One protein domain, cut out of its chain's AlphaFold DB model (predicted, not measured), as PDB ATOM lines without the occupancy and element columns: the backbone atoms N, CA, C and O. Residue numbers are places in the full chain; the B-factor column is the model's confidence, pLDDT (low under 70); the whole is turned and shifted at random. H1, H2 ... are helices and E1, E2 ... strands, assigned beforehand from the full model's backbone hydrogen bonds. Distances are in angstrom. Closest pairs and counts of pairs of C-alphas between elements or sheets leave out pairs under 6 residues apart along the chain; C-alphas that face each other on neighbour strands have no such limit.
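AT A GLANCE: This is residues 98 to 211 of the 408 residues of an uncharacterized protein of Candidatus Peribacteria bacterium RIFOXYB1_FULL_54_35 (UniProt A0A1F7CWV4). Two helices side by side, H2 and H3, make the middle, and a long, narrow sheet of three strands reaches away from the end where H2 stops and H3 starts. H1 lies across the other end of H2, while H5 packs on the first residues of H3. The printed part has 114 residues with five named helices and three named strands, in the order H1 H2 E1 E2 H3 H4 H5 E3; the sheet, order E1, E2, E3, is antiparallel and the class mixed. It is loose, with a radius of gyration of the C-alphas of 17.3 A, and flat, spanning 52 by 38 by 20 A.

HOW THE PARTS SIT: Start with H1, residues 99 to 113: its residues 104 to 108 touch residues 120 to 124 of H2, residues 120 to 134, with Ile 104 and Val 123 the closest C-alphas at 6.4 A; at 71 degrees they are only just about perpendicular. Next comes the hairpin of E1, residues 135 to 142, and E2, residues 145 to 152, with N 138 and O 149 within hydrogen-bond range at 2.8 A. E2 also neighbours E3, residues 198 to 206, antiparallel, with N 148 and O 204 at 2.8 A. H2 only grazes this sheet, with residues 131 to 134. The hub, H3, residues 156 to 172, touches H2 at a shallow tilt of 19 degrees, opposite ways; the C-alphas of Leu 134 and Phe 156 come closest, 4.6 A. H5, residues 185 to 197, touches residues 156 to 158 of H3 at a steep tilt of 59 degrees, its closest C-alpha, Glu 191, 6.0 A from that of Leu 157. H4, residues 178 to 181, touches H3, closest at the C-alphas of Asn 165 and Leu 178, 5.8 A. Every O i to N i+4 pair is within range in H1, H2, H3 and H5; H4 is too short for one.

IN THESE COORDINATES: Find C-alpha 99 at (180.863, 304.825, 169.814), where H1 begins its 21.0 A. H3 covers 24.2 A from C-alpha 156, and E3 runs 26.4 A to C-alpha 206 at (197.894, 292.470, 159.622).

THE WHOLE: The farthest C-alphas, Gly 115 and Ser 143, are 53.4 A apart. The printed part has no cut and no long link. Look for pLDDT under 70 in 23 residues, among them 98 to 103 and 172 to 183.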
ATOM      1  N   GLU A  98     182.100 309.251 168.919       50.78
ATOM      2  CA  GLU A  98     182.804 307.980 168.784       50.78
ATOM      3  C   GLU A  98     182.160 306.922 169.693       50.78
ATOM      4  O   GLU A  98     182.006 307.150 170.891       50.78
ATOM      5  N   GLY A  99     181.751 305.778 169.132       57.75
ATOM      6  CA  GLY A  99     180.863 304.825 169.814       57.75
ATOM      7  C   GLY A  99     181.321 304.387 171.211       57.75
ATOM      8  O   GLY A  99     180.481 304.090 172.053       57.75
ATOM      9  N   ARG A 100     182.631 304.418 171.497       58.69
ATOM     10  CA  ARG A 100     183.176 304.171 172.840       58.69
ATOM     11  C   ARG A 100     182.891 305.329 173.802       58.69
ATOM     12  O   ARG A 100     182.404 305.083 174.897       58.69
ATOM     13  N   ASP A 101     183.140 306.572 173.404       67.00
ATOM     14  CA  ASP A 101     182.926 307.756 174.245       67.00
ATOM     15  C   ASP A 101     181.436 308.060 174.450       67.00
ATOM     16  O   ASP A 101     181.031 308.415 175.560       67.00
ATOM     17  N   ALA A 102     180.612 307.850 173.418       65.12
ATOM     18  CA  ALA A 102     179.153 307.935 173.513       65.12
ATOM     19  C   ALA A 102     178.591 306.889 174.486       65.12
ATOM     20  O   ALA A 102     177.801 307.221 175.370       65.12
ATOM     21  N   PHE A 103     179.043 305.636 174.354       65.75
ATOM     22  CA  PHE A 103     178.662 304.554 175.256       65.75
ATOM     23  C   PHE A 103     179.106 304.841 176.691       65.75
ATOM     24  O   PHE A 103     178.296 304.732 177.604       65.75
ATOM     25  N   ILE A 104     180.365 305.246 176.898       74.25
ATOM     26  CA  ILE A 104     180.881 305.567 178.234       74.25
ATOM     27  C   ILE A 104     180.060 306.693 178.862       74.25
ATOM     28  O   ILE A 104     179.667 306.577 180.017       74.25
ATOM     29  N   THR A 105     179.758 307.753 178.111       74.00
ATOM     30  CA  THR A 105     178.956 308.876 178.617       74.00
ATOM     31  C   THR A 105     177.551 308.417 179.005       74.00
ATOM     32  O   THR A 105     177.122 308.668 180.128       74.00
ATOM     33  N   GLY A 106     176.871 307.657 178.139       70.69
ATOM     34  CA  GLY A 106     175.548 307.108 178.446       70.69
ATOM     35  C   GLY A 106     175.555 306.134 179.630       70.69
ATOM     36  O   GLY A 106     174.620 306.126 180.428       70.69
ATOM     37  N   PHE A 107     176.621 305.349 179.790       72.06
ATOM     38  CA  PHE A 107     176.790 304.434 180.918       72.06
ATOM     39  C   PHE A 107     177.004 305.185 182.240       72.06
ATOM     40  O   PHE A 107     176.396 304.831 183.249       72.06
ATOM     41  N   ILE A 108     177.815 306.251 182.236       79.19
ATOM     42  CA  ILE A 108     177.993 307.144 183.393       79.19
ATOM     43  C   ILE A 108     176.655 307.778 183.778       79.19
ATOM     44  O   ILE A 108     176.282 307.749 184.950       79.19
ATOM     45  N   ASP A 109     175.925 308.317 182.800       77.19
ATOM     46  CA  ASP A 109     174.631 308.958 183.034       77.19
ATOM     47  C   ASP A 109     173.603 307.958 183.586       77.19
ATOM     48  O   ASP A 109     172.880 308.274 184.532       77.19
ATOM     49  N   GLY A 110     173.581 306.727 183.062       71.94
ATOM     50  CA  GLY A 110     172.726 305.646 183.554       71.94
ATOM     51  C   GLY A 110     173.021 305.260 185.005       71.94
ATOM     52  O   GLY A 110     172.103 305.161 185.816       71.94
ATOM     53  N   LEU A 111     174.298 305.117 185.369       74.62
ATOM     54  CA  LEU A 111     174.692 304.856 186.758       74.62
ATOM     55  C   LEU A 111     174.354 306.034 187.682       74.62
ATOM     56  O   LEU A 111     173.902 305.822 188.809       74.62
ATOM     57  N   ALA A 112     174.491 307.272 187.199       76.12
ATOM     58  CA  ALA A 112     174.150 308.463 187.967       76.12
ATOM     59  C   ALA A 112     172.645 308.552 188.286       76.12
ATOM     60  O   ALA A 112     172.287 309.072 189.347       76.12
ATOM     61  N   LEU A 113     171.767 308.026 187.421       74.75
ATOM     62  CA  LEU A 113     170.324 307.918 187.689       74.75
ATOM     63  C   LEU A 113     170.014 306.965 188.852       74.75
ATOM     64  O   LEU A 113     169.117 307.246 189.646       74.75
ATOM     65  N   GLU A 114     170.808 305.907 189.006       73.44
ATOM     66  CA  GLU A 114     170.752 304.964 190.133       73.44
ATOM     67  C   GLU A 114     171.522 305.469 191.374       73.44
ATOM     68  O   GLU A 114     171.659 304.770 192.378       73.44
ATOM     69  N   GLY A 115     172.028 306.710 191.334       74.06
ATOM     70  CA  GLY A 115     172.775 307.340 192.425       74.06
ATOM     71  C   GLY A 115     174.235 306.893 192.546       74.06
ATOM     72  O   GLY A 115     174.880 307.202 193.550       74.06
ATOM     73  N   ILE A 116     174.765 306.190 191.541       76.06
ATOM     74  CA  ILE A 116     176.146 305.707 191.475       76.06
ATOM     75  C   ILE A 116     176.961 306.669 190.602       76.06
ATOM     76  O   ILE A 116     176.784 306.743 189.391       76.06
ATOM     77  N   TYR A 117     177.879 307.414 191.215       80.69
ATOM     78  CA  TYR A 117     178.701 308.396 190.503       80.69
ATOM     79  C   TYR A 117     180.062 307.805 190.141       80.69
ATOM     80  O   TYR A 117     180.830 307.430 191.026       80.69
ATOM     81  N   VAL A 118     180.363 307.757 188.843       81.00
ATOM     82  CA  VAL A 118     181.604 307.195 188.296       81.00
ATOM     83  C   VAL A 118     182.276 308.159 187.324       81.00
ATOM     84  O   VAL A 118     181.616 308.922 186.621       81.00
ATOM     85  N   GLU A 119     183.603 308.128 187.279       84.50
ATOM     86  CA  GLU A 119     184.405 308.905 186.334       84.50
ATOM     87  C   GLU A 119     184.662 308.123 185.037       84.50
ATOM     88  O   GLU A 119     184.710 306.891 185.031       84.50
ATOM     89  N   LYS A 120     184.910 308.843 183.932       81.88
ATOM     90  CA  LYS A 120     185.200 308.253 182.611       81.88
ATOM     91  C   LYS A 120     186.304 307.195 182.660       81.88
ATOM     92  O   LYS A 120     186.115 306.090 182.166       81.88
ATOM     93  N   GLU A 121     187.419 307.505 183.321       84.25
ATOM     94  CA  GLU A 121     188.562 306.589 183.444       84.25
ATOM     95  C   GLU A 121     188.206 305.284 184.177       84.25
ATOM     96  O   GLU A 121     188.813 304.243 183.926       84.25
ATOM     97  N   GLN A 122     187.238 305.316 185.099       81.69
ATOM     98  CA  GLN A 122     186.791 304.121 185.819       81.69
ATOM     99  C   GLN A 122     185.962 303.215 184.905       81.69
ATOM    100  O   GLN A 122     186.149 302.001 184.925       81.69
ATOM    101  N   VAL A 123     185.098 303.798 184.070       79.44
ATOM    102  CA  VAL A 123     184.313 303.055 183.072       79.44
ATOM    103  C   VAL A 123     185.210 302.509 181.961       79.44
ATOM    104  O   VAL A 123     185.026 301.376 181.530       79.44
ATOM    105  N   GLU A 124     186.228 303.258 181.533       80.94
ATOM    106  CA  GLU A 124     187.220 302.763 180.571       80.94
ATOM    107  C   GLU A 124     187.965 301.537 181.104       80.94
ATOM    108  O   GLU A 124     188.051 300.534 180.400       80.94
ATOM    109  N   LYS A 125     188.425 301.583 182.362       83.31
ATOM    110  CA  LYS A 125     189.064 300.434 183.022       83.31
ATOM    111  C   LYS A 125     188.122 299.247 183.181       83.31
ATOM    112  O   LYS A 125     188.567 298.116 183.016       83.31
ATOM    113  N   LEU A 126     186.849 299.493 183.495       80.94
ATOM    114  CA  LEU A 126     185.836 298.442 183.540       80.94
ATOM    115  C   LEU A 126     185.703 297.771 182.171       80.94
ATOM    116  O   LEU A 126     185.776 296.554 182.088       80.94
ATOM    117  N   LEU A 127     185.544 298.551 181.101       77.56
ATOM    118  CA  LEU A 127     185.393 298.024 179.746       77.56
ATOM    119  C   LEU A 127     186.614 297.224 179.292       77.56
ATOM    120  O   LEU A 127     186.450 296.127 178.765       77.56
ATOM    121  N   ASP A 128     187.818 297.745 179.526       80.00
ATOM    122  CA  ASP A 128     189.053 297.028 179.206       80.00
ATOM    123  C   ASP A 128     189.138 295.720 180.017       80.00
ATOM    124  O   ASP A 128     189.399 294.659 179.454       80.00
ATOM    125  N   GLY A 129     188.811 295.768 181.314       81.00
ATOM    126  CA  GLY A 129     188.765 294.592 182.184       81.00
ATOM    127  C   GLY A 129     187.725 293.555 181.751       81.00
ATOM    128  O   GLY A 129     188.005 292.363 181.799       81.00
ATOM    129  N   LEU A 130     186.548 293.984 181.288       81.25
ATOM    130  CA  LEU A 130     185.505 293.097 180.767       81.25
ATOM    131  C   LEU A 130     185.943 292.427 179.465       81.25
ATOM    132  O   LEU A 130     185.761 291.225 179.309       81.25
ATOM    133  N   VAL A 131     186.548 293.170 178.534       78.06
ATOM    134  CA  VAL A 131     187.080 292.589 177.292       78.06
ATOM    135  C   VAL A 131     188.163 291.562 177.605       78.06
ATOM    136  O   VAL A 131     188.123 290.456 177.063       78.06
ATOM    137  N   ASP A 132     189.079 291.895 178.514       81.88
ATOM    138  CA  ASP A 132     190.128 290.983 178.959       81.88
ATOM    139  C   ASP A 132     189.548 289.758 179.673       81.88
ATOM    140  O   ASP A 132     190.030 288.652 179.451       81.88
ATOM    141  N   ALA A 133     188.517 289.910 180.504       81.62
ATOM    142  CA  ALA A 133     187.851 288.803 181.192       81.62
ATOM    143  C   ALA A 133     187.081 287.888 180.231       81.62
ATOM    144  O   ALA A 133     187.031 286.676 180.427       81.62
ATOM    145  N   LEU A 134     186.493 288.450 179.174       80.25
ATOM    146  CA  LEU A 134     185.683 287.697 178.225       80.25
ATOM    147  C   LEU A 134     186.530 286.961 177.188       80.25
ATOM    148  O   LEU A 134     186.228 285.817 176.835       80.25
ATOM    149  N   LEU A 135     187.577 287.609 176.677       81.12
ATOM    150  CA  LEU A 135     188.280 287.168 175.479       81.12
ATOM    151  C   LEU A 135     189.735 286.801 175.760       81.12
ATOM    152  O   LEU A 135     190.495 287.497 176.425       81.12
ATOM    153  N   SER A 136     190.153 285.685 175.180       82.38
ATOM    154  CA  SER A 136     191.551 285.313 175.027       82.38
ATOM    155  C   SER A 136     192.065 285.847 173.697       82.38
ATOM    156  O   SER A 136     191.407 285.690 172.669       82.38
ATOM    157  N   LEU A 137     193.244 286.468 173.717       82.12
ATOM    158  CA  LEU A 137     193.944 286.926 172.523       82.12
ATOM    159  C   LEU A 137     195.149 286.020 172.256       82.12
ATOM    160  O   LEU A 137     196.153 286.069 172.966       82.12
ATOM    161  N   GLU A 138     195.076 285.221 171.199       78.62
ATOM    162  CA  GLU A 138     196.220 284.483 170.673       78.62
ATOM    163  C   GLU A 138     196.935 285.323 169.614       78.62
ATOM    164  O   GLU A 138     196.324 285.811 168.661       78.62
ATOM    165  N   TYR A 139     198.251 285.452 169.755       79.81
ATOM    166  CA  TYR A 139     199.106 286.150 168.800       79.81
ATOM    167  C   TYR A 139     200.062 285.167 168.126       79.81
ATOM    168  O   TYR A 139     200.771 284.412 168.790       79.81
ATOM    169  N   THR A 140     200.115 285.202 166.796       72.56
ATOM    170  CA  THR A 140     201.075 284.434 165.998       72.56
ATOM    171  C   THR A 140     201.736 285.324 164.955       72.56
ATOM    172  O   THR A 140     201.066 286.006 164.184       72.56
ATOM    173  N   GLN A 141     203.066 285.285 164.888       68.75
ATOM    174  CA  GLN A 141     203.837 285.958 163.842       68.75
ATOM    175  C   GLN A 141     204.117 284.998 162.679       68.75
ATOM    176  O   GLN A 141     204.464 283.837 162.898       68.75
ATOM    177  N   PHE A 142     204.010 285.484 161.444       74.62
ATOM    178  CA  PHE A 142     204.376 284.744 160.235       74.62
ATOM    179  C   PHE A 142     205.201 285.630 159.290       74.62
ATOM    180  O   PHE A 142     205.305 286.836 159.482       74.62
ATOM    181  N   SER A 143     205.794 285.045 158.246       61.72
ATOM    182  CA  SER A 143     206.725 285.733 157.332       61.72
ATOM    183  C   SER A 143     206.115 286.863 156.486       61.72
ATOM    184  O   SER A 143     206.790 287.384 155.609       61.72
ATOM    185  N   GLY A 144     204.837 287.188 156.682       66.88
ATOM    186  CA  GLY A 144     204.132 288.266 155.989       66.88
ATOM    187  C   GLY A 144     203.333 289.174 156.924       66.88
ATOM    188  O   GLY A 144     202.537 289.966 156.427       66.88
ATOM    189  N   GLY A 145     203.509 289.046 158.248       80.06
ATOM    190  CA  GLY A 145     202.854 289.901 159.236       80.06
ATOM    191  C   GLY A 145     202.421 289.183 160.515       80.06
ATOM    192  O   GLY A 145     203.087 288.261 161.001       80.06
ATOM    193  N   HIS A 146     201.301 289.633 161.074       74.25
ATOM    194  CA  HIS A 146     200.795 289.205 162.374       74.25
ATOM    195  C   HIS A 146     199.376 288.653 162.255       74.25
ATOM    196  O   HIS A 146     198.566 289.150 161.477       74.25
ATOM    197  N   ALA A 147     199.078 287.610 163.022       71.62
ATOM    198  CA  ALA A 147     197.750 287.036 163.149       71.62
ATOM    199  C   ALA A 147     197.307 287.112 164.611       71.62
ATOM    200  O   ALA A 147     198.006 286.637 165.506       71.62
ATOM    201  N   TYR A 148     196.135 287.692 164.819       74.25
ATOM    202  CA  TYR A 148     195.453 287.813 166.096       74.25
ATOM    203  C   TYR A 148     194.207 286.933 166.044       74.25
ATOM    204  O   TYR A 148     193.426 287.041 165.097       74.25
ATOM    205  N   SER A 149     194.015 286.055 167.024       76.88
ATOM    206  CA  SER A 149     192.777 285.294 167.195       76.88
ATOM    207  C   SER A 149     192.165 285.644 168.542       76.88
ATOM    208  O   SER A 149     192.814 285.473 169.565       76.88
ATOM    209  N   LEU A 150     190.918 286.099 168.538       77.69
ATOM    210  CA  LEU A 150     190.103 286.257 169.733       77.69
ATOM    211  C   LEU A 150     189.168 285.059 169.868       77.69
ATOM    212  O   LEU A 150     188.562 284.629 168.880       77.69
ATOM    213  N   ARG A 151     189.065 284.530 171.085       79.94
ATOM    214  CA  ARG A 151     188.135 283.457 171.463       79.94
ATOM    215  C   ARG A 151     187.600 283.716 172.858       79.94
ATOM    216  O   ARG A 151     188.317 284.301 173.666       79.94
ATOM    217  N   LEU A 152     186.400 283.239 173.168       78.12
ATOM    218  CA  LEU A 152     185.904 283.260 174.546       78.12
ATOM    219  C   LEU A 152     186.846 282.479 175.471       78.12
ATOM    220  O   LEU A 152     187.349 281.415 175.102       78.12
ATOM    221  N   LYS A 153     187.118 283.025 176.657       80.50
ATOM    222  CA  LYS A 153     187.891 282.329 177.691       80.50
ATOM    223  C   LYS A 153     187.088 281.178 178.289       80.50
ATOM    224  O   LYS A 153     185.867 281.221 178.348       80.50
ATOM    225  N   GLU A 154     187.788 280.176 178.821       76.06
ATOM    226  CA  GLU A 154     187.143 279.057 179.524       76.06
ATOM    227  C   GLU A 154     186.424 279.486 180.811       76.06
ATOM    228  O   GLU A 154     185.465 278.831 181.204       76.06
ATOM    229  N   ARG A 155     186.899 280.563 181.453       76.56
ATOM    230  CA  ARG A 155     186.388 281.105 182.723       76.56
ATOM    231  C   ARG A 155     185.854 282.536 182.567       76.56
ATOM    232  O   ARG A 155     186.072 283.382 183.432       76.56
ATOM    233  N   PHE A 156     185.235 282.828 181.423       78.62
ATOM    234  CA  PHE A 156     184.817 284.180 181.055       78.62
ATOM    235  C   PHE A 156     183.775 284.786 182.008       78.62
ATOM    236  O   PHE A 156     183.858 285.971 182.314       78.62
ATOM    237  N   LEU A 157     182.803 284.008 182.492       74.19
ATOM    238  CA  LEU A 157     181.742 284.471 183.388       74.19
ATOM    239  C   LEU A 157     182.329 284.726 184.773       74.19
ATOM    240  O   LEU A 157     182.111 285.784 185.357       74.19
ATOM    241  N   SER A 158     183.143 283.788 185.251       76.81
ATOM    242  CA  SER A 158     183.865 283.898 186.514       76.81
ATOM    243  C   SER A 158     184.785 285.128 186.546       76.81
ATOM    244  O   SER A 158     184.733 285.921 187.484       76.81
ATOM    245  N   GLU A 159     185.604 285.329 185.509       81.06
ATOM    246  CA  GLU A 159     186.491 286.496 185.396       81.06
ATOM    247  C   GLU A 159     185.695 287.804 185.255       81.06
ATOM    248  O   GLU A 159     186.060 288.815 185.855       81.06
ATOM    249  N   THR A 160     184.568 287.779 184.537       80.50
ATOM    250  CA  THR A 160     183.674 288.938 184.372       80.50
ATOM    251  C   THR A 160     183.049 289.360 185.699       80.50
ATOM    252  O   THR A 160     183.051 290.544 186.038       80.50
ATOM    253  N   LEU A 161     182.550 288.401 186.482       76.81
ATOM    254  CA  LEU A 161     181.977 288.654 187.804       76.81
ATOM    255  C   LEU A 161     183.013 289.238 188.771       76.81
ATOM    256  O   LEU A 161     182.675 290.130 189.546       76.81
ATOM    257  N   LEU A 162     184.275 288.801 188.696       80.19
ATOM    258  CA  LEU A 162     185.364 289.380 189.490       80.19
ATOM    259  C   LEU A 162     185.633 290.840 189.111       80.19
ATOM    260  O   LEU A 162     185.692 291.687 190.000       80.19
ATOM    261  N   VAL A 163     185.731 291.146 187.814       82.69
ATOM    262  CA  VAL A 163     185.929 292.523 187.328       82.69
ATOM    263  C   VAL A 163     184.775 293.433 187.763       82.69
ATOM    264  O   VAL A 163     185.006 294.547 188.234       82.69
ATOM    265  N   LEU A 164     183.532 292.948 187.670       80.75
ATOM    266  CA  LEU A 164     182.360 293.678 188.154       80.75
ATOM    267  C   LEU A 164     182.406 293.882 189.675       80.75
ATOM    268  O   LEU A 164     182.149 294.992 190.142       80.75
ATOM    269  N   ASN A 165     182.776 292.858 190.454       79.50
ATOM    270  CA  ASN A 165     182.880 292.977 191.910       79.50
ATOM    271  C   ASN A 165     183.933 294.009 192.323       79.50
ATOM    272  O   ASN A 165     183.677 294.841 193.192       79.50
ATOM    273  N   GLU A 166     185.107 293.982 191.685       81.06
ATOM    274  CA  GLU A 166     186.183 294.945 191.931       81.06
ATOM    275  C   GLU A 166     185.736 296.375 191.613       81.06
ATOM    276  O   GLU A 166     185.990 297.289 192.402       81.06
ATOM    277  N   PHE A 167     185.020 296.565 190.502       80.75
ATOM    278  CA  PHE A 167     184.480 297.862 190.107       80.75
ATOM    279  C   PHE A 167     183.483 298.408 191.139       80.75
ATOM    280  O   PHE A 167     183.680 299.506 191.661       80.75
ATOM    281  N   PHE A 168     182.449 297.640 191.497       74.69
ATOM    282  CA  PHE A 168     181.432 298.098 192.451       74.69
ATOM    283  C   PHE A 168     181.983 298.281 193.871       74.69
ATOM    284  O   PHE A 168     181.633 299.255 194.543       74.69
ATOM    285  N   THR A 169     182.923 297.431 194.293       77.44
ATOM    286  CA  THR A 169     183.631 297.596 195.570       77.44
ATOM    287  C   THR A 169     184.439 298.895 195.589       77.44
ATOM    288  O   THR A 169     184.446 299.605 196.596       77.44
ATOM    289  N   ALA A 170     185.099 299.244 194.480       75.56
ATOM    290  CA  ALA A 170     185.888 300.468 194.377       75.56
ATOM    291  C   ALA A 170     185.034 301.750 194.393       75.56
ATOM    292  O   ALA A 170     185.539 302.800 194.795       75.56
ATOM    293  N   ILE A 171     183.769 301.677 193.967       71.31
ATOM    294  CA  ILE A 171     182.879 302.841 193.830       71.31
ATOM    295  C   ILE A 171     182.025 303.076 195.077       71.31
ATOM    296  O   ILE A 171     182.001 304.192 195.591       71.31
ATOM    297  N   ASP A 172     181.334 302.048 195.575       66.50
ATOM    298  CA  ASP A 172     180.345 302.192 196.660       66.50
ATOM    299  C   ASP A 172     180.821 301.551 197.979       66.50
ATOM    300  O   ASP A 172     180.113 301.547 198.985       66.50
ATOM    301  N   GLY A 173     182.025 300.959 197.997       61.22
ATOM    302  CA  GLY A 173     182.538 300.217 199.155       61.22
ATOM    303  C   GLY A 173     181.697 298.987 199.520       61.22
ATOM    304  O   GLY A 173     181.907 298.400 200.583       61.22
ATOM    305  N   LYS A 174     180.735 298.617 198.665       60.69
ATOM    306  CA  LYS A 174     179.903 297.428 198.792       60.69
ATOM    307  C   LYS A 174     180.576 296.291 198.045       60.69
ATOM    308  O   LYS A 174     180.638 296.309 196.820       60.69
ATOM    309  N   ASP A 175     181.054 295.318 198.806       63.53
ATOM    310  CA  ASP A 175     181.328 293.995 198.267       63.53
ATOM    311  C   ASP A 175     179.973 293.389 197.900       63.53
ATOM    312  O   ASP A 175     179.104 293.240 198.762       63.53
ATOM    313  N   LEU A 176     179.752 293.136 196.612       62.62
ATOM    314  CA  LEU A 176     178.503 292.541 196.140       62.62
ATOM    315  C   LEU A 176     178.483 291.024 196.388       62.62
ATOM    316  O   LEU A 176     177.559 290.355 195.932       62.62
ATOM    317  N   GLU A 177     179.509 290.482 197.061       63.94
ATOM    318  CA  GLU A 177     179.720 289.049 197.298       63.94
ATOM    319  C   GLU A 177     179.693 288.241 195.982       63.94
ATOM    320  O   GLU A 177     179.558 287.019 195.970       63.94
ATOM    321  N   LEU A 178     179.901 288.905 194.834       61.75
ATOM    322  CA  LEU A 178     179.928 288.264 193.515       61.75
ATOM    323  C   LEU A 178     181.113 287.299 193.384       61.75
ATOM    324  O   LEU A 178     181.075 286.386 192.567       61.75
ATOM    325  N   GLY A 179     182.151 287.462 194.213       58.75
ATOM    326  CA  GLY A 179     183.258 286.511 194.326       58.75
ATOM    327  C   GLY A 179     182.870 285.167 194.957       58.75
ATOM    328  O   GLY A 179     183.516 284.158 194.667       58.75
ATOM    329  N   ASP A 180     181.805 285.119 195.765       63.25
ATOM    330  CA  ASP A 180     181.288 283.863 196.321       63.25
ATOM    331  C   ASP A 180     180.504 283.079 195.259       63.25
ATOM    332  O   ASP A 180     180.635 281.856 195.178       63.25
ATOM    333  N   LEU A 181     179.807 283.784 194.357       61.16
ATOM    334  CA  LEU A 181     179.145 283.205 193.181       61.16
ATOM    335  C   LEU A 181     180.139 282.547 192.210       61.16
ATOM    336  O   LEU A 181     179.816 281.530 191.613       61.16
ATOM    337  N   VAL A 182     181.375 283.046 192.100       60.84
ATOM    338  CA  VAL A 182     182.433 282.451 191.247       60.84
ATOM    339  C   VAL A 182     182.827 281.033 191.697       60.84
ATOM    340  O   VAL A 182     183.268 280.204 190.895       60.84
ATOM    341  N   ASN A 183     182.685 280.735 192.990       65.38
ATOM    342  CA  ASN A 183     182.998 279.421 193.553       65.38
ATOM    343  C   ASN A 183     181.760 278.531 193.724       65.38
ATOM    344  O   ASN A 183     181.902 277.390 194.173       65.38
ATOM    345  N   ASP A 184     180.573 279.026 193.371       71.88
ATOM    346  CA  ASP A 184     179.343 278.248 193.408       71.88
ATOM    347  C   ASP A 184     179.357 277.200 192.275       71.88
ATOM    348  O   ASP A 184     179.541 277.554 191.104       71.88
ATOM    349  N   PRO A 185     179.166 275.903 192.582       70.69
ATOM    350  CA  PRO A 185     179.043 274.861 191.565       70.69
ATOM    351  C   PRO A 185     177.992 275.173 190.491       70.69
ATOM    352  O   PRO A 185     178.222 274.882 189.321       70.69
ATOM    353  N   SER A 186     176.881 275.821 190.857       69.75
ATOM    354  CA  SER A 186     175.819 276.196 189.914       69.75
ATOM    355  C   SER A 186     176.268 277.264 188.912       69.75
ATOM    356  O   SER A 186     175.886 277.218 187.741       69.75
ATOM    357  N   ALA A 187     177.134 278.194 189.324       68.00
ATOM    358  CA  ALA A 187     177.708 279.195 188.431       68.00
ATOM    359  C   ALA A 187     178.724 278.575 187.465       68.00
ATOM    360  O   ALA A 187     178.761 278.953 186.296       68.00
ATOM    361  N   GLN A 188     179.502 277.585 187.915       70.75
ATOM    362  CA  GLN A 188     180.439 276.842 187.062       70.75
ATOM    363  C   GLN A 188     179.712 275.961 186.038       70.75
ATOM    364  O   GLN A 188     180.139 275.874 184.886       70.75
ATOM    365  N   GLU A 189     178.601 275.338 186.434       72.06
ATOM    366  CA  GLU A 189     177.716 274.609 185.520       72.06
ATOM    367  C   GLU A 189     177.076 275.558 184.500       72.06
ATOM    368  O   GLU A 189     177.126 275.291 183.301       72.06
ATOM    369  N   THR A 190     176.577 276.714 184.945       71.12
ATOM    370  CA  THR A 190     176.019 277.751 184.063       71.12
ATOM    371  C   THR A 190     177.068 278.282 183.083       71.12
ATOM    372  O   THR A 190     176.792 278.440 181.896       71.12
ATOM    373  N   GLU A 191     178.296 278.517 183.541       73.00
ATOM    374  CA  GLU A 191     179.415 278.951 182.703       73.00
ATOM    375  C   GLU A 191     179.785 277.901 181.647       73.00
ATOM    376  O   GLU A 191     179.992 278.247 180.483       73.00
ATOM    377  N   ALA A 192     179.807 276.616 182.017       73.44
ATOM    378  CA  ALA A 192     180.021 275.524 181.071       73.44
ATOM    379  C   ALA A 192     178.889 275.438 180.037       73.44
ATOM    380  O   ALA A 192     179.168 275.343 178.843       73.44
ATOM    381  N   MET A 193     177.632 275.554 180.475       70.81
ATOM    382  CA  MET A 193     176.470 275.566 179.586       70.81
ATOM    383  C   MET A 193     176.519 276.734 178.600       70.81
ATOM    384  O   MET A 193     176.310 276.520 177.411       70.81
ATOM    385  N   ILE A 194     176.823 277.956 179.059       71.50
ATOM    386  CA  ILE A 194     176.916 279.134 178.183       71.50
ATOM    387  C   ILE A 194     178.102 279.009 177.221       71.50
ATOM    388  O   ILE A 194     177.972 279.367 176.056       71.50
ATOM    389  N   ARG A 195     179.249 278.485 177.666       71.62
ATOM    390  CA  ARG A 195     180.407 278.258 176.788       71.62
ATOM    391  C   ARG A 195     180.081 277.275 175.667       71.62
ATOM    392  O   ARG A 195     180.452 277.513 174.524       71.62
ATOM    393  N   ASP A 196     179.400 276.183 175.986       70.06
ATOM    394  CA  ASP A 196     179.043 275.175 174.986       70.06
ATOM    395  C   ASP A 196     177.942 275.706 174.040       70.06
ATOM    396  O   ASP A 196     177.881 275.335 172.869       70.06
ATOM    397  N   ALA A 197     177.128 276.645 174.529       71.62
ATOM    398  CA  ALA A 197     176.125 277.380 173.769       71.62
ATOM    399  C   ALA A 197     176.690 278.495 172.874       71.62
ATOM    400  O   ALA A 197     176.078 278.806 171.851       71.62
ATOM    401  N   VAL A 198     177.806 279.130 173.250       77.06
ATOM    402  CA  VAL A 198     178.354 280.310 172.568       77.06
ATOM    403  C   VAL A 198     179.751 280.030 172.036       77.06
ATOM    404  O   VAL A 198     180.734 279.951 172.769       77.06
ATOM    405  N   ASN A 199     179.858 279.988 170.716       73.38
ATOM    406  CA  ASN A 199     181.109 279.825 170.009       73.38
ATOM    407  C   ASN A 199     181.486 281.119 169.277       73.38
ATOM    408  O   ASN A 199     180.897 281.442 168.248       73.38
ATOM    409  N   LEU A 200     182.484 281.840 169.794       77.31
ATOM    410  CA  LEU A 200     183.017 283.063 169.195       77.31
ATOM    411  C   LEU A 200     184.462 282.861 168.732       77.31
ATOM    412  O   LEU A 200     185.360 282.578 169.528       77.31
ATOM    413  N   HIS A 201     184.697 283.135 167.455       75.56
ATOM    414  CA  HIS A 201     186.016 283.186 166.850       75.56
ATOM    415  C   HIS A 201     186.157 284.441 166.000       75.56
ATOM    416  O   HIS A 201     185.449 284.619 165.012       75.56
ATOM    417  N   ILE A 202     187.137 285.280 166.325       77.44
ATOM    418  CA  ILE A 202     187.527 286.407 165.477       77.44
ATOM    419  C   ILE A 202     188.996 286.236 165.133       77.44
ATOM    420  O   ILE A 202     189.826 286.050 166.014       77.44
ATOM    421  N   LYS A 203     189.336 286.305 163.854       77.69
ATOM    422  CA  LYS A 203     190.708 286.273 163.366       77.69
ATOM    423  C   LYS A 203     190.990 287.539 162.586       77.69
ATOM    424  O   LYS A 203     190.258 287.845 161.652       77.69
ATOM    425  N   ILE A 204     192.070 288.228 162.922       77.50
ATOM    426  CA  ILE A 204     192.536 289.433 162.239       77.50
ATOM    427  C   ILE A 204     193.984 289.212 161.827       77.50
ATOM    428  O   ILE A 204     194.830 288.884 162.654       77.50
ATOM    429  N   ASN A 205     194.277 289.414 160.550       75.56
ATOM    430  CA  ASN A 205     195.632 289.421 160.029       75.56
ATOM    431  C   ASN A 205     196.029 290.846 159.650       75.56
ATOM    432  O   ASN A 205     195.276 291.557 158.973       75.56
ATOM    433  N   THR A 206     197.247 291.220 160.015       75.56
ATOM    434  CA  THR A 206     197.894 292.470 159.622       75.56
ATOM    435  C   THR A 206     199.220 292.190 158.915       75.56
ATOM    436  O   THR A 206     199.750 291.080 159.007       75.56
ATOM    437  N   ASN A 207     199.744 293.163 158.167       77.75
ATOM    438  CA  ASN A 207     201.099 293.095 157.605       77.75
ATOM    439  C   ASN A 207     202.160 293.426 158.680       77.75
ATOM    440  O   ASN A 207     201.829 293.642 159.845       77.75
ATOM    441  N   GLU A 208     203.438 293.474 158.296       78.06
ATOM    442  CA  GLU A 208     204.545 293.837 159.204       78.06
ATOM    443  C   GLU A 208     204.416 295.256 159.790       78.06
ATOM    444  O   GLU A 208     204.820 295.491 160.926       78.06
ATOM    445  N   ASP A 209     203.798 296.179 159.048       83.06
ATOM    446  CA  ASP A 209     203.528 297.556 159.480       83.06
ATOM    447  C   ASP A 209     202.247 297.676 160.331       83.06
ATOM    448  O   ASP A 209     201.824 298.781 160.666       83.06
ATOM    449  N   GLN A 210     201.622 296.546 160.685       75.62
ATOM    450  CA  GLN A 210     200.340 296.451 161.393       75.62
ATOM    451  C   GLN A 210     199.125 297.002 160.628       75.62
ATOM    452  O   GLN A 210     198.045 297.152 161.202       75.62
ATOM    453  N   ASP A 211     199.237 297.216 159.318       78.31
ATOM    454  CA  ASP A 211     198.074 297.496 158.485       78.31
ATOM    455  C   ASP A 211     197.171 296.266 158.390       78.31
ATOM    456  O   ASP A 211     197.625 295.151 158.119       78.31
TER     457      ASP A 211